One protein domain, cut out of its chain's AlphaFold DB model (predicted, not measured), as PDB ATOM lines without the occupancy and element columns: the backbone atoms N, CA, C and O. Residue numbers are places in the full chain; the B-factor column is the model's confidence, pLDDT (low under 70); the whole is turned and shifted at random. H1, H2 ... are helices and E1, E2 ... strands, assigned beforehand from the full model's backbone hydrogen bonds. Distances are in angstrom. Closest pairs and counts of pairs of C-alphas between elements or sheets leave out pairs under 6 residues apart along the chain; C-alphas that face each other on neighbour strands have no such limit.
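This is residues 760 to 893 of the 1259 residues of an uncharacterized protein of Paraburkholderia humisilvae (UniProt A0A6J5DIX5). A strongly twisted sheet of five antiparallel strands has two helices, H3 and H5, over one of its faces, making two layers, a sheet with helices on one face. Farther out from the sheet, H4 packs on H5 and on H2, and H2 with the short H1 makes the end of the domain away from the long link of residues 834 to 848. The printed part has 134 residues, with five named helices and six named strands in the order E1 H1 H2 H3 H4 E2 E3 E4 E5 H5 E6; the sheet runs E4 E3 E1 E2 E5. The class is mixed, helices and strands, and the whole is compact, with a radius of gyration of the C-alphas of 15.0 A and spans of 44 by 33 by 30 A.

In the sheet, E1, residues 760 to 764, is an inner strand, antiparallel to E2, residues 829 to 833, at 145 degrees; N 761 and O 832 are within hydrogen-bond range at 2.8 A. E3, residues 849 to 853, is the other neighbour of E1, antiparallel at 153 degrees, with N 762 and O 850 2.9 A apart. E3 and the edge strand E4, residues 857 to 862, form a hairpin, with N 859 and O 851 2.8 A apart. The other edge strand is E5, residues 868 to 870, antiparallel to E2, with N 870 and O 831 2.8 A apart. The pairing of E2 is staggered: residues 829 to 832 pair with E1 and residues 832 to 833 with E5. From edge to edge the strands' lines turn by 149 degrees. H3, residues 801 to 811, is on the sheet at a height of 9.5 A, over E3 and slantwise to the strands, at 47 degrees to E3 on the local plane; it is only just not over E4 and E1, with 2 of its C-alphas on each. H5, residues 874 to 885, is on the same face at a height of 9.8 A; it is only just over E1 and E2, with 3 C-alphas on each, and runs across the strands, at 80 degrees to E1 on the local plane. H3 and H5 are apart. H4, residues 818 to 826, is not on the sheet. It touches residues 881 to 885 of H5 alone, opposite ways at a shallow tilt of 14 degrees; the closest C-alphas are those of Met 821 and Leu 884, 5.5 A apart. H4 also touches H2, residues 782 to 792, about perpendicular at 85 degrees, the closest C-alphas being those of Ile 782 and Glu 819, 4.8 A apart. H2 touches H1, residues 773 to 776, with the C-alphas of Tyr 776 and Gly 783 closest at 5.1 A. E6, residues 890 to 892, pairs with no named strand. In H2 and H3 every O i to N i+4 pair is within hydrogen-bond range; the counts are 4 of 5 in H4 and 3 of 8 in H5, where 6 of 9 O i to N i+3 pairs are within range, and H1 is too short for an O i to N i+4 pair.

E1 begins at C-alpha 760, (48.836, 38.547, 20.427), and is 13.2 A long. E2 measures 13.4 A, E3 13.0 A and E4 14.3 A. H5, the longest helix by residues, measures 16.9 A and starts at C-alpha 874, (51.284, 23.407, 13.295); H2 measures 15.5 A, H3 15.1 A and H4 12.8 A. E6 ends at C-alpha 892, (49.221, 33.194, 28.575).

The C-alphas farthest apart are those of Ser 779 and Gln 839, 47.4 A. The printed part has no cut. The link from E2 to E3, 15 residues, is long. Mean pLDDT of the printed part is 73.3; 40 residues are under 70, among them 836 to 850 and 852 to 866.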
ATOM      1  N   LEU A 760      48.642  39.116  21.761       83.06
ATOM      2  CA  LEU A 760      48.836  38.547  20.427       83.06
ATOM      3  C   LEU A 760      47.787  39.112  19.478       83.06
ATOM      4  O   LEU A 760      46.681  39.455  19.886       83.06
ATOM      5  N   LEU A 761      48.120  39.173  18.197       83.25
ATOM      6  CA  LEU A 761      47.198  39.598  17.156       83.25
ATOM      7  C   LEU A 761      46.708  38.373  16.392       83.25
ATOM      8  O   LEU A 761      47.504  37.598  15.864       83.25
ATOM      9  N   TYR A 762      45.397  38.205  16.312       83.69
ATOM     10  CA  TYR A 762      44.769  37.287  15.371       83.69
ATOM     11  C   TYR A 762      44.505  38.050  14.076       83.69
ATOM     12  O   TYR A 762      43.738  39.016  14.076       83.69
ATOM     13  N   ALA A 763      45.146  37.634  12.987       80.88
ATOM     14  CA  ALA A 763      45.023  38.256  11.674       80.88
ATOM     15  C   ALA A 763      44.351  37.297  10.686       80.88
ATOM     16  O   ALA A 763      44.649  36.097  10.666       80.88
ATOM     17  N   SER A 764      43.450  37.825   9.860       76.62
ATOM     18  CA  SER A 764      42.880  37.075   8.739       76.62
ATOM     19  C   SER A 764      43.946  36.772   7.688       76.62
ATOM     20  O   SER A 764      44.804  37.610   7.436       76.62
ATOM     21  N   VAL A 765      43.886  35.593   7.062       78.50
ATOM     22  CA  VAL A 765      44.684  35.314   5.856       78.50
ATOM     23  C   VAL A 765      44.008  35.974   4.653       78.50
ATOM     24  O   VAL A 765      42.782  35.916   4.538       78.50
ATOM     25  N   ASP A 766      44.799  36.564   3.759       70.31
ATOM     26  CA  ASP A 766      44.300  37.150   2.515       70.31
ATOM     27  C   ASP A 766      43.673  36.083   1.598       70.31
ATOM     28  O   ASP A 766      44.219  34.992   1.407       70.31
ATOM     29  N   GLY A 767      42.514  36.406   1.013       74.31
ATOM     30  CA  GLY A 767      41.791  35.553   0.068       74.31
ATOM     31  C   GLY A 767      40.439  35.035   0.570       74.31
ATOM     32  O   GLY A 767      39.951  35.390   1.646       74.31
ATOM     33  N   ALA A 768      39.805  34.195  -0.251       78.19
ATOM     34  CA  ALA A 768      38.492  33.635   0.044       78.19
ATOM     35  C   ALA A 768      38.577  32.226   0.644       78.19
ATOM     36  O   ALA A 768      39.351  31.372   0.201       78.19
ATOM     37  N   TRP A 769      37.741  31.959   1.645       83.44
ATOM     38  CA  TRP A 769      37.649  30.667   2.305       83.44
ATOM     39  C   TRP A 769      36.484  29.837   1.755       83.44
ATOM     40  O   TRP A 769      35.317  30.205   1.881       83.44
ATOM     41  N   ASN A 770      36.804  28.665   1.200       83.62
ATOM     42  CA  ASN A 770      35.826  27.619   0.897       83.62
ATOM     43  C   ASN A 770      35.538  26.806   2.169       83.62
ATOM     44  O   ASN A 770      36.227  25.820   2.461       83.62
ATOM     45  N   ALA A 771      34.558  27.241   2.959       81.12
ATOM     46  CA  ALA A 771      34.190  26.553   4.190       81.12
ATOM     47  C   ALA A 771      33.588  25.159   3.892       81.12
ATOM     48  O   ALA A 771      32.714  25.037   3.036       81.12
ATOM     49  N   PRO A 772      34.004  24.085   4.593       83.31
ATOM     50  CA  PRO A 772      33.430  22.756   4.385       83.31
ATOM     51  C   PRO A 772      31.927  22.703   4.700       83.31
ATOM     52  O   PRO A 772      31.524  23.112   5.789       83.31
ATOM     53  N   ASP A 773      31.122  22.071   3.837       82.19
ATOM     54  CA  ASP A 773      29.654  21.959   3.984       82.19
ATOM     55  C   ASP A 773      29.194  21.461   5.360       82.19
ATOM     56  O   ASP A 773      28.208  21.931   5.928       82.19
ATOM     57  N   ARG A 774      29.955  20.532   5.948       82.69
ATOM     58  CA  ARG A 774      29.689  19.985   7.287       82.69
ATOM     59  C   ARG A 774      29.640  21.043   8.398       82.69
ATOM     60  O   ARG A 774      29.113  20.748   9.466       82.69
ATOM     61  N   LEU A 775      30.233  22.224   8.197       84.69
ATOM     62  CA  LEU A 775      30.191  23.307   9.178       84.69
ATOM     63  C   LEU A 775      28.817  23.985   9.203       84.69
ATOM     64  O   LEU A 775      28.327  24.273  10.288       84.69
ATOM     65  N   TYR A 776      28.164  24.151   8.048       83.12
ATOM     66  CA  TYR A 776      26.816  24.728   7.938       83.12
ATOM     67  C   TYR A 776      25.747  23.825   8.583       83.12
ATOM     68  O   TYR A 776      24.827  24.303   9.246       83.12
ATOM     69  N   GLY A 777      25.914  22.502   8.458       80.38
ATOM     70  CA  GLY A 777      25.039  21.491   9.071       80.38
ATOM     71  C   GLY A 777      25.425  21.061  10.493       80.38
ATOM     72  O   GLY A 777      24.853  20.110  11.023       80.38
ATOM     73  N   SER A 778      26.419  21.699  11.117       83.75
ATOM     74  CA  SER A 778      26.906  21.302  12.442       83.75
ATOM     75  C   SER A 778      25.901  21.654  13.548       83.75
ATOM     76  O   SER A 778      25.442  22.792  13.637       83.75
ATOM     77  N   SER A 779      25.638  20.711  14.460       80.94
ATOM     78  CA  SER A 779      24.890  20.953  15.709       80.94
ATOM     79  C   SER A 779      25.728  21.620  16.810       80.94
ATOM     80  O   SER A 779      25.202  22.008  17.847       80.94
ATOM     81  N   LYS A 780      27.047  21.752  16.606       83.12
ATOM     82  CA  LYS A 780      27.958  22.488  17.502       83.12
ATOM     83  C   LYS A 780      27.841  24.008  17.292       83.12
ATOM     84  O   LYS A 780      27.470  24.400  16.187       83.12
ATOM     85  N   PRO A 781      28.284  24.847  18.256       81.75
ATOM     86  CA  PRO A 781      28.113  26.307  18.219       81.75
ATOM     87  C   PRO A 781      28.507  26.996  16.900       81.75
ATOM     88  O   PRO A 781      27.797  27.877  16.433       81.75
ATOM     89  N   ILE A 782      29.571  26.538  16.227       84.56
ATOM     90  CA  ILE A 782      30.001  27.082  14.923       84.56
ATOM     91  C   ILE A 782      28.904  27.065  13.841       84.56
ATOM     92  O   ILE A 782      28.894  27.936  12.976       84.56
ATOM     93  N   GLY A 783      27.985  26.094  13.876       86.44
ATOM     94  CA  GLY A 783      26.943  25.962  12.856       86.44
ATOM     95  C   GLY A 783      26.004  27.165  12.805       86.44
ATOM     96  O   GLY A 783      25.524  27.511  11.729       86.44
ATOM     97  N   GLU A 784      25.798  27.847  13.934       85.31
ATOM     98  CA  GLU A 784      24.967  29.052  13.976       85.31
ATOM     99  C   GLU A 784      25.625  30.226  13.245       85.31
ATOM    100  O   GLU A 784      24.993  30.865  12.404       85.31
ATOM    101  N   VAL A 785      26.928  30.438  13.467       87.06
ATOM    102  CA  VAL A 785      27.705  31.460  12.748       87.06
ATOM    103  C   VAL A 785      27.702  31.181  11.247       87.06
ATOM    104  O   VAL A 785      27.465  32.093  10.457       87.06
ATOM    105  N   MET A 786      27.888  29.922  10.839       88.00
ATOM    106  CA  MET A 786      27.883  29.555   9.419       88.00
ATOM    107  C   MET A 786      26.520  29.790   8.753       88.00
ATOM    108  O   MET A 786      26.482  30.322   7.647       88.00
ATOM    109  N   ARG A 787      25.400  29.474   9.423       86.31
ATOM    110  CA  ARG A 787      24.043  29.770   8.915       86.31
ATOM    111  C   ARG A 787      23.745  31.267   8.851       86.31
ATOM    112  O   ARG A 787      22.969  31.702   8.002       86.31
ATOM    113  N   ARG A 788      24.313  32.069   9.759       85.75
ATOM    114  CA  ARG A 788      24.222  33.536   9.691       85.75
ATOM    115  C   ARG A 788      24.965  34.069   8.466       85.75
ATOM    116  O   ARG A 788      24.414  34.887   7.740       85.75
ATOM    117  N   LEU A 789      26.168  33.559   8.203       85.75
ATOM    118  CA  LEU A 789      26.961  33.927   7.026       85.75
ATOM    119  C   LEU A 789      26.331  33.462   5.709       85.75
ATOM    120  O   LEU A 789      26.389  34.196   4.731       85.75
ATOM    121  N   GLU A 790      25.709  32.282   5.680       85.81
ATOM    122  CA  GLU A 790      24.963  31.780   4.514       85.81
ATOM    123  C   GLU A 790      23.784  32.698   4.165       85.81
ATOM    124  O   GLU A 790      23.580  33.023   2.999       85.81
ATOM    125  N   ARG A 791      23.048  33.176   5.182       82.62
ATOM    126  CA  ARG A 791      21.965  34.158   5.008       82.62
ATOM    127  C   ARG A 791      22.483  35.517   4.536       82.62
ATOM    128  O   ARG A 791      21.867  36.119   3.668       82.62
ATOM    129  N   ALA A 792      23.597  35.987   5.099       80.75
ATOM    130  CA  ALA A 792      24.172  37.294   4.778       80.75
ATOM    131  C   ALA A 792      24.800  37.365   3.374       80.75
ATOM    132  O   ALA A 792      24.799  38.431   2.772       80.75
ATOM    133  N   ASN A 793      25.323  36.247   2.859       76.81
ATOM    134  CA  ASN A 793      25.991  36.175   1.552       76.81
ATOM    135  C   ASN A 793      25.125  35.537   0.450       76.81
ATOM    136  O   ASN A 793      25.660  35.153  -0.589       76.81
ATOM    137  N   GLU A 794      23.818  35.376   0.691       74.62
ATOM    138  CA  GLU A 794      22.857  34.781  -0.254       74.62
ATOM    139  C   GLU A 794      23.278  33.388  -0.780       74.62
ATOM    140  O   GLU A 794      23.040  33.031  -1.934       74.62
ATOM    141  N   GLY A 795      23.902  32.568   0.076       72.31
ATOM    142  CA  GLY A 795      24.305  31.197  -0.252       72.31
ATOM    143  C   GLY A 795      25.643  30.760   0.348       72.31
ATOM    144  O   GLY A 795      26.267  31.453   1.150       72.31
ATOM    145  N   ARG A 796      26.101  29.566  -0.052       78.00
ATOM    146  CA  ARG A 796      27.391  28.972   0.365       78.00
ATOM    147  C   ARG A 796      28.532  29.375  -0.569       78.00
ATOM    148  O   ARG A 796      29.238  28.527  -1.111       78.00
ATOM    149  N   SER A 797      28.654  30.675  -0.813       66.19
ATOM    150  CA  SER A 797      29.688  31.254  -1.667       66.19
ATOM    151  C   SER A 797      31.065  31.255  -0.984       66.19
ATOM    152  O   SER A 797      31.200  30.995   0.215       66.19
ATOM    153  N   GLN A 798      32.109  31.519  -1.772       77.69
ATOM    154  CA  GLN A 798      33.455  31.779  -1.268       77.69
ATOM    155  C   GLN A 798      33.419  32.968  -0.310       77.69
ATOM    156  O   GLN A 798      33.113  34.076  -0.734       77.69
ATOM    157  N   LEU A 799      33.730  32.734   0.966       78.38
ATOM    158  CA  LEU A 799      33.674  33.771   1.993       78.38
ATOM    159  C   LEU A 799      34.950  34.621   1.920       78.38
ATOM    160  O   LEU A 799      36.018  34.098   2.261       78.38
ATOM    161  N   PRO A 800      34.892  35.895   1.493       77.69
ATOM    162  CA  PRO A 800      36.058  36.768   1.514       77.69
ATOM    163  C   PRO A 800      36.371  37.072   2.985       77.69
ATOM    164  O   PRO A 800      35.544  37.617   3.723       77.69
ATOM    165  N   PHE A 801      37.483  36.521   3.481       76.19
ATOM    166  CA  PHE A 801      37.647  36.311   4.919       76.19
ATOM    167  C   PHE A 801      37.832  37.610   5.729       76.19
ATOM    168  O   PHE A 801      37.197  37.716   6.785       76.19
ATOM    169  N   PRO A 802      38.603  38.616   5.267       73.38
ATOM    170  CA  PRO A 802      38.698  39.911   5.947       73.38
ATOM    171  C   PRO A 802      37.339  40.615   6.107       73.38
ATOM    172  O   PRO A 802      37.006  41.094   7.192       73.38
ATOM    173  N   GLU A 803      36.524  40.631   5.055       77.88
ATOM    174  CA  GLU A 803      35.191  41.238   5.025       77.88
ATOM    175  C   GLU A 803      34.211  40.452   5.896       77.88
ATOM    176  O   GLU A 803      33.445  41.034   6.663       77.88
ATOM    177  N   THR A 804      34.285  39.121   5.830       80.00
ATOM    178  CA  THR A 804      33.489  38.214   6.664       80.00
ATOM    179  C   THR A 804      33.771  38.459   8.142       80.00
ATOM    180  O   THR A 804      32.846  38.584   8.941       80.00
ATOM    181  N   LEU A 805      35.046  38.551   8.526       77.69
ATOM    182  CA  LEU A 805      35.432  38.782   9.910       77.69
ATOM    183  C   LEU A 805      35.027  40.187  10.384       77.69
ATOM    184  O   LEU A 805      34.533  40.321  11.503       77.69
ATOM    185  N   ALA A 806      35.149  41.208   9.530       75.69
ATOM    186  CA  ALA A 806      34.657  42.553   9.822       75.69
ATOM    187  C   ALA A 806      33.138  42.575  10.049       75.69
ATOM    188  O   ALA A 806      32.687  43.096  11.068       75.69
ATOM    189  N   TYR A 807      32.365  41.936   9.166       80.31
ATOM    190  CA  TYR A 807      30.916  41.790   9.310       80.31
ATOM    191  C   TYR A 807      30.543  41.085  10.617       80.31
ATOM    192  O   TYR A 807      29.659  41.540  11.340       80.31
ATOM    193  N   LEU A 808      31.227  39.989  10.961       79.19
ATOM    194  CA  LEU A 808      30.973  39.271  12.211       79.19
ATOM    195  C   LEU A 808      31.269  40.147  13.433       79.19
ATOM    196  O   LEU A 808      30.483  40.126  14.374       79.19
ATOM    197  N   CYS A 809      32.350  40.928  13.430       72.94
ATOM    198  CA  CYS A 809      32.649  41.853  14.524       72.94
ATOM    199  C   CYS A 809      31.608  42.966  14.661       72.94
ATOM    200  O   CYS A 809      31.264  43.333  15.779       72.94
ATOM    201  N   ASP A 810      31.091  43.477  13.543       74.56
ATOM    202  CA  ASP A 810      30.105  44.559  13.545       74.56
ATOM    203  C   ASP A 810      28.681  44.051  13.897       74.56
ATOM    204  O   ASP A 810      27.831  44.836  14.309       74.56
ATOM    205  N   THR A 811      28.414  42.741  13.781       73.25
ATOM    206  CA  THR A 811      27.078  42.128  13.990       73.25
ATOM    207  C   THR A 811      26.969  41.176  15.185       73.25
ATOM    208  O   THR A 811      25.904  40.602  15.419       73.25
ATOM    209  N   THR A 812      28.045  40.947  15.938       70.94
ATOM    210  CA  THR A 812      28.037  40.049  17.108       70.94
ATOM    211  C   THR A 812      28.083  40.862  18.394       70.94
ATOM    212  O   THR A 812      29.026  41.613  18.607       70.94
ATOM    213  N   GLU A 813      27.102  40.663  19.279       67.69
ATOM    214  CA  GLU A 813      27.010  41.385  20.561       67.69
ATOM    215  C   GLU A 813      28.199  41.104  21.497       67.69
ATOM    216  O   GLU A 813      28.627  41.986  22.239       67.69
ATOM    217  N   ALA A 814      28.762  39.889  21.448       71.69
ATOM    218  CA  ALA A 814      29.915  39.490  22.251       71.69
ATOM    219  C   ALA A 814      30.912  38.639  21.448       71.69
ATOM    220  O   ALA A 814      30.646  37.488  21.105       71.69
ATOM    221  N   MET A 815      32.114  39.171  21.218       72.12
ATOM    222  CA  MET A 815      33.180  38.463  20.491       72.12
ATOM    223  C   MET A 815      33.664  37.189  21.195       72.12
ATOM    224  O   MET A 815      34.097  36.250  20.534       72.12
ATOM    225  N   ASN A 816      33.532  37.129  22.521       71.56
ATOM    226  CA  ASN A 816      33.896  35.968  23.332       71.56
ATOM    227  C   ASN A 816      32.808  34.868  23.350       71.56
ATOM    228  O   ASN A 816      32.936  33.901  24.101       71.56
ATOM    229  N   ALA A 817      31.730  34.997  22.565       77.44
ATOM    230  CA  ALA A 817      30.659  34.003  22.520       77.44
ATOM    231  C   ALA A 817      31.165  32.632  22.001       77.44
ATOM    232  O   ALA A 817      31.957  32.595  21.049       77.44
ATOM    233  N   PRO A 818      30.719  31.490  22.570       76.75
ATOM    234  CA  PRO A 818      31.221  30.154  22.220       76.75
ATOM    235  C   PRO A 818      31.181  29.823  20.720       76.75
ATOM    236  O   PRO A 818      32.077  29.157  20.196       76.75
ATOM    237  N   GLU A 819      30.150  30.283  20.018       83.44
ATOM    238  CA  GLU A 819      29.959  30.127  18.580       83.44
ATOM    239  C   GLU A 819      30.984  30.913  17.756       83.44
ATOM    240  O   GLU A 819      31.552  30.360  16.807       83.44
ATOM    241  N   MET A 820      31.300  32.146  18.162       81.25
ATOM    242  CA  MET A 820      32.307  32.987  17.516       81.25
ATOM    243  C   MET A 820      33.708  32.418  17.739       81.25
ATOM    244  O   MET A 820      34.478  32.249  16.795       81.25
ATOM    245  N   MET A 821      34.014  31.988  18.964       79.56
ATOM    246  CA  MET A 821      35.285  31.333  19.277       79.56
ATOM    247  C   MET A 821      35.476  30.019  18.506       79.56
ATOM    248  O   MET A 821      36.574  29.710  18.025       79.56
ATOM    249  N   ALA A 822      34.404  29.232  18.357       80.06
ATOM    250  CA  ALA A 822      34.428  28.007  17.567       80.06
ATOM    251  C   ALA A 822      34.668  28.295  16.076       80.06
ATOM    252  O   ALA A 822      35.410  27.540  15.441       80.06
ATOM    253  N   PHE A 823      34.087  29.377  15.545       85.31
ATOM    254  CA  PHE A 823      34.339  29.864  14.189       85.31
ATOM    255  C   PHE A 823      35.797  30.301  14.001       85.31
ATOM    256  O   PHE A 823      36.481  29.735  13.148       85.31
ATOM    257  N   LEU A 824      36.309  31.212  14.837       83.00
ATOM    258  CA  LEU A 824      37.677  31.750  14.743       83.00
ATOM    259  C   LEU A 824      38.750  30.653  14.773       83.00
ATOM    260  O   LEU A 824      39.770  30.748  14.091       83.00
ATOM    261  N   ARG A 825      38.512  29.563  15.509       82.44
ATOM    262  CA  ARG A 825      39.415  28.404  15.520       82.44
ATOM    263  C   ARG A 825      39.480  27.655  14.182       82.44
ATOM    264  O   ARG A 825      40.502  27.037  13.895       82.44
ATOM    265  N   GLN A 826      38.388  27.608  13.420       82.81
ATOM    266  CA  GLN A 826      38.325  26.892  12.135       82.81
ATOM    267  C   GLN A 826      38.685  27.787  10.948       82.81
ATOM    268  O   GLN A 826      39.145  27.281   9.926       82.81
ATOM    269  N   ALA A 827      38.461  29.090  11.089       81.38
ATOM    270  CA  ALA A 827      38.720  30.076  10.059       81.38
ATOM    271  C   ALA A 827      40.223  30.153   9.697       81.38
ATOM    272  O   ALA A 827      41.069  30.001  10.589       81.38
ATOM    273  N   PRO A 828      40.596  30.395   8.425       82.38
ATOM    274  CA  PRO A 828      41.989  30.579   8.022       82.38
ATOM    275  C   PRO A 828      42.586  31.858   8.622       82.38
ATOM    276  O   PRO A 828      42.251  32.961   8.216       82.38
ATOM    277  N   HIS A 829      43.502  31.721   9.575       83.12
ATOM    278  CA  HIS A 829      44.101  32.860  10.276       83.12
ATOM    279  C   HIS A 829      45.600  32.683  10.458       83.12
ATOM    280  O   HIS A 829      46.106  31.567  10.342       83.12
ATOM    281  N   ASP A 830      46.292  33.752  10.828       85.44
ATOM    282  CA  ASP A 830      47.647  33.722  11.360       85.44
ATOM    283  C   ASP A 830      47.713  34.438  12.709       85.44
ATOM    284  O   ASP A 830      46.972  35.379  12.983       85.44
ATOM    285  N   TRP A 831      48.623  33.973  13.561       87.25
ATOM    286  CA  TRP A 831      48.974  34.684  14.783       87.25
ATOM    287  C   TRP A 831      50.118  35.643  14.466       87.25
ATOM    288  O   TRP A 831      51.089  35.253  13.814       87.25
ATOM    289  N   ARG A 832      50.013  36.890  14.918       86.19
ATOM    290  CA  ARG A 832      51.019  37.944  14.738       86.19
ATOM    291  C   ARG A 832      51.342  38.605  16.079       86.19
ATOM    292  O   ARG A 832      50.611  38.447  17.056       86.19
ATOM    293  N   TYR A 833      52.452  39.328  16.128       85.31
ATOM    294  CA  TYR A 833      52.881  40.103  17.288       85.31
ATOM    295  C   TYR A 833      53.294  41.506  16.846       85.31
ATOM    296  O   TYR A 833      53.958  41.655  15.818       85.31
ATOM    297  N   ALA A 834      52.871  42.525  17.592       77.19
ATOM    298  CA  ALA A 834      53.244  43.910  17.331       77.19
ATOM    299  C   ALA A 834      54.640  44.169  17.908       77.19
ATOM    300  O   ALA A 834      54.820  44.147  19.123       77.19
ATOM    301  N   ILE A 835      55.628  44.387  17.041       72.62
ATOM    302  CA  ILE A 835      56.968  44.820  17.454       72.62
ATOM    303  C   ILE A 835      56.955  46.353  17.478       72.62
ATOM    304  O   ILE A 835      56.405  46.968  16.569       72.62
ATOM    305  N   GLY A 836      57.469  46.950  18.556       62.69
ATOM    306  CA  GLY A 836      57.381  48.388  18.824       62.69
ATOM    307  C   GLY A 836      58.113  49.282  17.813       62.69
ATOM    308  O   GLY A 836      58.987  48.833  17.086       62.69
ATOM    309  N   ASN A 837      57.733  50.563  17.834       52.00
ATOM    310  CA  ASN A 837      58.040  51.669  16.914       52.00
ATOM    311  C   ASN A 837      57.383  51.618  15.521       52.00
ATOM    312  O   ASN A 837      57.616  50.726  14.717       52.00
ATOM    313  N   GLU A 838      56.609  52.670  15.211       45.03
ATOM    314  CA  GLU A 838      55.989  52.935  13.896       45.03
ATOM    315  C   GLU A 838      57.020  53.009  12.751       45.03
ATOM    316  O   GLU A 838      56.662  52.873  11.584       45.03
ATOM    317  N   GLN A 839      58.303  53.192  13.086       39.56
ATOM    318  CA  GLN A 839      59.432  53.186  12.153       39.56
ATOM    319  C   GLN A 839      59.965  51.788  11.808       39.56
ATOM    320  O   GLN A 839      60.701  51.664  10.829       39.56
ATOM    321  N   ALA A 840      59.589  50.732  12.544       42.78
ATOM    322  CA  ALA A 840      59.822  49.361  12.106       42.78
ATOM    323  C   ALA A 840      58.875  49.084  10.929       42.78
ATOM    324  O   ALA A 840      57.755  48.602  11.104       42.78
ATOM    325  N   GLN A 841      59.307  49.475   9.726       42.38
ATOM    326  CA  GLN A 841      58.609  49.231   8.468       42.38
ATOM    327  C   GLN A 841      58.418  47.722   8.293       42.38
ATOM    328  O   GLN A 841      59.282  47.015   7.784       42.38
ATOM    329  N   THR A 842      57.281  47.204   8.747       47.38
ATOM    330  CA  THR A 842      56.776  45.928   8.260       47.38
ATOM    331  C   THR A 842      56.054  46.225   6.951       47.38
ATOM    332  O   THR A 842      55.054  46.944   6.970       47.38
ATOM    333  N   ASP A 843      56.527  45.669   5.835       44.09
ATOM    334  CA  ASP A 843      55.925  45.864   4.503       44.09
ATOM    335  C   ASP A 843      54.449  45.405   4.425       44.09
ATOM    336  O   ASP A 843      53.700  45.817   3.541       44.09
ATOM    337  N   GLU A 844      53.993  44.583   5.377       49.94
ATOM    338  CA  GLU A 844      52.616  44.090   5.465       49.94
ATOM    339  C   GLU A 844      51.771  44.881   6.475       49.94
ATOM    340  O   GLU A 844      51.650  44.519   7.651       49.94
ATOM    341  N   VAL A 845      51.092  45.928   6.006       51.75
ATOM    342  CA  VAL A 845      49.983  46.536   6.752       51.75
ATOM    343  C   VAL A 845      48.733  45.681   6.549       51.75
ATOM    344  O   VAL A 845      48.033  45.805   5.547       51.75
ATOM    345  N   GLN A 846      48.435  44.809   7.512       54.91
ATOM    346  CA  GLN A 846      47.229  43.980   7.459       54.91
ATOM    347  C   GLN A 846      45.965  44.829   7.723       54.91
ATOM    348  O   GLN A 846      45.944  45.636   8.664       54.91
ATOM    349  N   PRO A 847      44.897  44.677   6.916       51.91
ATOM    350  CA  PRO A 847      43.703  45.510   7.027       51.91
ATOM    351  C   PRO A 847      42.866  45.201   8.279       51.91
ATOM    352  O   PRO A 847      42.116  46.078   8.724       51.91
ATOM    353  N   PHE A 848      42.994  44.000   8.870       61.47
ATOM    354  CA  PHE A 848      42.138  43.552   9.973       61.47
ATOM    355  C   PHE A 848      42.842  42.640  11.002       61.47
ATOM    356  O   PHE A 848      43.259  41.530  10.671       61.47
ATOM    357  N   CYS A 849      42.896  43.072  12.272       66.75
ATOM    358  CA  CYS A 849      43.435  42.292  13.396       66.75
ATOM    359  C   CYS A 849      42.541  42.381  14.650       66.75
ATOM    360  O   CYS A 849      41.973  43.435  14.953       66.75
ATOM    361  N   LEU A 850      42.486  41.290  15.420       69.81
ATOM    362  CA  LEU A 850      41.914  41.250  16.771       69.81
ATOM    363  C   LEU A 850      43.035  41.104  17.803       69.81
ATOM    364  O   LEU A 850      43.874  40.212  17.670       69.81
ATOM    365  N   SER A 851      43.048  41.960  18.826       71.00
ATOM    366  CA  SER A 851      43.960  41.799  19.964       71.00
ATOM    367  C   SER A 851      43.471  40.681  20.883       71.00
ATOM    368  O   SER A 851      42.275  40.571  21.139       71.00
ATOM    369  N   PHE A 852      44.385  39.867  21.393       69.69
ATOM    370  CA  PHE A 852      44.123  38.815  22.366       69.69
ATOM    371  C   PHE A 852      45.034  39.009  23.566       69.69
ATOM    372  O   PHE A 852      46.241  38.803  23.447       69.69
ATOM    373  N   ASP A 853      44.452  39.359  24.713       65.44
ATOM    374  CA  ASP A 853      45.188  39.551  25.960       65.44
ATOM    375  C   ASP A 853      44.660  38.658  27.105       65.44
ATOM    376  O   ASP A 853      43.598  38.033  27.025       65.44
ATOM    377  N   LYS A 854      45.441  38.578  28.190       59.03
ATOM    378  CA  LYS A 854      45.167  37.738  29.370       59.03
ATOM    379  C   LYS A 854      43.965  38.205  30.214       59.03
ATOM    380  O   LYS A 854      43.440  37.403  30.981       59.03
ATOM    381  N   GLN A 855      43.597  39.485  30.165       51.69
ATOM    382  CA  GLN A 855      42.646  40.118  31.094       51.69
ATOM    383  C   GLN A 855      41.267  40.397  30.466       51.69
ATOM    384  O   GLN A 855      40.284  40.466  31.200       51.69
ATOM    385  N   SER A 856      41.188  40.503  29.140       47.94
ATOM    386  CA  SER A 856      40.038  41.008  28.376       47.94
ATOM    387  C   SER A 856      39.406  39.957  27.451       47.94
ATOM    388  O   SER A 856      38.265  40.125  27.015       47.94
ATOM    389  N   GLY A 857      40.125  38.878  27.114       60.59
ATOM    390  CA  GLY A 857      39.739  37.984  26.016       60.59
ATOM    391  C   GLY A 857      40.035  38.618  24.651       60.59
ATOM    392  O   GLY A 857      41.117  39.178  24.462       60.59
ATOM    393  N   ILE A 858      39.100  38.529  23.693       62.62
ATOM    394  CA  ILE A 858      39.182  39.284  22.431       62.62
ATOM    395  C   ILE A 858      39.024  40.777  22.736       62.62
ATOM    396  O   ILE A 858      37.952  41.224  23.139       62.62
ATOM    397  N   GLY A 859      40.104  41.532  22.550       58.41
ATOM    398  CA  GLY A 859      40.164  42.979  22.716       58.41
ATOM    399  C   GLY A 859      39.595  43.764  21.528       58.41
ATOM    400  O   GLY A 859      38.964  43.223  20.620       58.41
ATOM    401  N   ALA A 860      39.837  45.078  21.543       57.56
ATOM    402  CA  ALA A 860      39.338  46.020  20.544       57.56
ATOM    403  C   ALA A 860      39.799  45.692  19.110       57.56
ATOM    404  O   ALA A 860      40.900  45.183  18.883       57.56
ATOM    405  N   ARG A 861      38.959  46.054  18.133       60.16
ATOM    406  CA  ARG A 861      39.299  46.064  16.704       60.16
ATOM    407  C   ARG A 861      40.490  46.997  16.478       60.16
ATOM    408  O   ARG A 861      40.377  48.197  16.724       60.16
ATOM    409  N   LEU A 862      41.596  46.470  15.958       61.31
ATOM    410  CA  LEU A 862      42.768  47.269  15.601       61.31
ATOM    411  C   LEU A 862      42.816  47.427  14.079       61.31
ATOM    412  O   LEU A 862      42.929  46.446  13.342       61.31
ATOM    413  N   ARG A 863      42.690  48.668  13.596       54.16
ATOM    414  CA  ARG A 863      42.882  48.997  12.177       54.16
ATOM    415  C   ARG A 863      44.355  49.338  11.963       54.16
ATOM    416  O   ARG A 863      44.816  50.305  12.551       54.16
ATOM    417  N   ARG A 864      45.036  48.575  11.097       59.25
ATOM    418  CA  ARG A 864      46.409  48.820  10.607       59.25
ATOM    419  C   ARG A 864      47.458  48.975  11.719       59.25
ATOM    420  O   ARG A 864      47.741  50.086  12.149       59.25
ATOM    421  N   MET A 865      48.086  47.872  12.129       59.53
ATOM    422  CA  MET A 865      49.288  47.922  12.976       59.53
ATOM    423  C   MET A 865      50.456  47.161  12.342       59.53
ATOM    424  O   MET A 865      50.231  46.045  11.854       59.53
ATOM    425  N   PRO A 866      51.688  47.704  12.405       65.75
ATOM    426  CA  PRO A 866      52.894  46.949  12.100       65.75
ATOM    427  C   PRO A 866      52.947  45.689  12.964       65.75
ATOM    428  O   PRO A 866      52.788  45.741  14.186       65.75
ATOM    429  N   SER A 867      53.095  44.528  12.334       76.50
ATOM    430  CA  SER A 867      53.130  43.261  13.062       76.50
ATOM    431  C   SER A 867      53.890  42.192  12.301       76.50
ATOM    432  O   SER A 867      53.769  42.064  11.082       76.50
ATOM    433  N   ALA A 868      54.624  41.369  13.038       83.06
ATOM    434  CA  ALA A 868      55.365  40.247  12.490       83.06
ATOM    435  C   ALA A 868      54.582  38.945  12.677       83.06
ATOM    436  O   ALA A 868      53.969  38.706  13.724       83.06
ATOM    437  N   ARG A 869      54.594  38.088  11.657       85.88
ATOM    438  CA  ARG A 869      53.870  36.812  11.668       85.88
ATOM    439  C   ARG A 869      54.608  35.778  12.515       85.88
ATOM    440  O   ARG A 869      55.812  35.598  12.366       85.88
ATOM    441  N   LEU A 870      53.888  35.039  13.358       89.19
ATOM    442  CA  LEU A 870      54.446  33.909  14.103       89.19
ATOM    443  C   LEU A 870      54.587  32.702  13.171       89.19
ATOM    444  O   LEU A 870      53.598  32.086  12.767       89.19
ATOM    445  N   VAL A 871      55.826  32.308  12.885       84.06
ATOM    446  CA  VAL A 871      56.137  31.118  12.088       84.06
ATOM    447  C   VAL A 871      56.500  29.969  13.017       84.06
ATOM    448  O   VAL A 871      57.352  30.087  13.892       84.06
ATOM    449  N   GLY A 872      55.854  28.817  12.859       74.56
ATOM    450  CA  GLY A 872      56.130  27.667  13.714       74.56
ATOM    451  C   GLY A 872      55.404  26.401  13.293       74.56
ATOM    452  O   GLY A 872      54.547  26.400  12.412       74.56
ATOM    453  N   ALA A 873      55.750  25.288  13.943       67.62
ATOM    454  CA  ALA A 873      55.115  24.007  13.668       67.62
ATOM    455  C   ALA A 873      53.591  24.081  13.921       67.62
ATOM    456  O   ALA A 873      53.178  24.646  14.940       67.62
ATOM    457  N   PRO A 874      52.745  23.411  13.108       64.31
ATOM    458  CA  PRO A 874      51.284  23.407  13.295       64.31
ATOM    459  C   PRO A 874      50.842  22.971  14.700       64.31
ATOM    460  O   PRO A 874      49.813  23.391  15.220       64.31
ATOM    461  N   ALA A 875      51.654  22.138  15.355       62.62
ATOM    462  CA  ALA A 875      51.437  21.698  16.726       62.62
ATOM    463  C   ALA A 875      51.509  22.822  17.776       62.62
ATOM    464  O   ALA A 875      50.937  22.645  18.849       62.62
ATOM    465  N   TYR A 876      52.247  23.907  17.520       74.12
ATOM    466  CA  TYR A 876      52.369  25.046  18.437       74.12
ATOM    467  C   TYR A 876      51.218  26.022  18.211       74.12
ATOM    468  O   TYR A 876      50.586  26.434  19.180       74.12
ATOM    469  N   LYS A 877      50.873  26.279  16.943       76.56
ATOM    470  CA  LYS A 877      49.675  27.038  16.561       76.56
ATOM    471  C   LYS A 877      48.411  26.444  17.183       76.56
ATOM    472  O   LYS A 877      47.707  27.130  17.903       76.56
ATOM    473  N   GLY A 878      48.241  25.122  17.104       74.44
ATOM    474  CA  GLY A 878      47.109  24.440  17.739       74.44
ATOM    475  C   GLY A 878      47.052  24.500  19.277       74.44
ATOM    476  O   GLY A 878      46.089  23.988  19.846       74.44
ATOM    477  N   VAL A 879      48.070  25.037  19.967       74.94
ATOM    478  CA  VAL A 879      47.996  25.388  21.400       74.94
ATOM    479  C   VAL A 879      47.517  26.830  21.578       74.94
ATOM    480  O   VAL A 879      46.691  27.055  22.454       74.94
ATOM    481  N   LEU A 880      47.960  27.770  20.735       79.12
ATOM    482  CA  LEU A 880      47.413  29.134  20.699       79.12
ATOM    483  C   LEU A 880      45.919  29.108  20.350       79.12
ATOM    484  O   LEU A 880      45.107  29.676  21.069       79.12
ATOM    485  N   ASP A 881      45.520  28.306  19.362       80.50
ATOM    486  CA  ASP A 881      44.112  28.146  18.969       80.50
ATOM    487  C   ASP A 881      43.231  27.559  20.092       80.50
ATOM    488  O   ASP A 881      42.004  27.621  20.028       80.50
ATOM    489  N   GLN A 882      43.824  26.939  21.122       74.88
ATOM    490  CA  GLN A 882      43.067  26.473  22.290       74.88
ATOM    491  C   GLN A 882      42.703  27.603  23.242       74.88
ATOM    492  O   GLN A 882      41.681  27.473  23.910       74.88
ATOM    493  N   MET A 883      43.466  28.701  23.257       74.88
ATOM    494  CA  MET A 883      43.080  29.915  23.982       74.88
ATOM    495  C   MET A 883      41.735  30.435  23.482       74.88
ATOM    496  O   MET A 883      40.960  30.965  24.267       74.88
ATOM    497  N   LEU A 884      41.429  30.216  22.195       73.50
ATOM    498  CA  LEU A 884      40.152  30.616  21.623       73.50
ATOM    499  C   LEU A 884      38.982  29.841  22.247       73.50
ATOM    500  O   LEU A 884      37.955  30.408  22.574       73.50
ATOM    501  N   VAL A 885      39.113  28.527  22.423       69.12
ATOM    502  CA  VAL A 885      37.953  27.669  22.741       69.12
ATOM    503  C   VAL A 885      37.891  27.256  24.210       69.12
ATOM    504  O   VAL A 885      36.855  26.780  24.665       69.12
ATOM    505  N   ALA A 886      38.982  27.403  24.957       66.81
ATOM    506  CA  ALA A 886      39.036  27.033  26.366       66.81
ATOM    507  C   ALA A 886      39.907  28.015  27.181       66.81
ATOM    508  O   ALA A 886      40.912  27.588  27.766       66.81
ATOM    509  N   PRO A 887      39.539  29.313  27.221       63.19
ATOM    510  CA  PRO A 887      40.326  30.372  27.865       63.19
ATOM    511  C   PRO A 887      40.573  30.119  29.362       63.19
ATOM    512  O   PRO A 887      41.664  30.390  29.855       63.19
ATOM    513  N   ASP A 888      39.638  29.469  30.064       63.56
ATOM    514  CA  ASP A 888      39.789  29.113  31.488       63.56
ATOM    515  C   ASP A 888      40.822  27.995  31.730       63.56
ATOM    516  O   ASP A 888      41.312  27.782  32.843       63.56
ATOM    517  N   THR A 889      41.159  27.246  30.675       67.12
ATOM    518  CA  THR A 889      42.079  26.102  30.746       67.12
ATOM    519  C   THR A 889      43.464  26.398  30.199       67.12
ATOM    520  O   THR A 889      44.375  25.607  30.424       67.12
ATOM    521  N   VAL A 890      43.636  27.486  29.450       72.56
ATOM    522  CA  VAL A 890      44.906  27.850  28.824       72.56
ATOM    523  C   VAL A 890      45.104  29.353  28.965       72.56
ATOM    524  O   VAL A 890      44.472  30.128  28.258       72.56
ATOM    525  N   THR A 891      46.017  29.760  29.844       74.00
ATOM    526  CA  THR A 891      46.347  31.172  30.068       74.00
ATOM    527  C   THR A 891      47.751  31.493  29.572       74.00
ATOM    528  O   THR A 891      48.659  30.664  29.633       74.00
ATOM    529  N   MET A 892      47.932  32.707  29.060       79.44
ATOM    530  CA  MET A 892      49.221  33.194  28.575       79.44
ATOM    531  C   MET A 892      49.933  34.011  29.664       79.44
ATOM    532  O   MET A 892      49.301  34.763  30.411       79.44
ATOM    533  N   GLY A 893      51.244  33.821  29.792       76.12
ATOM    534  CA  GLY A 893      52.125  34.641  30.627       76.12
ATOM    535  C   GLY A 893      52.690  35.844  29.871       76.12
ATOM    536  O   GLY A 893      52.356  36.059  28.709       76.12
TER     537      GLY A 893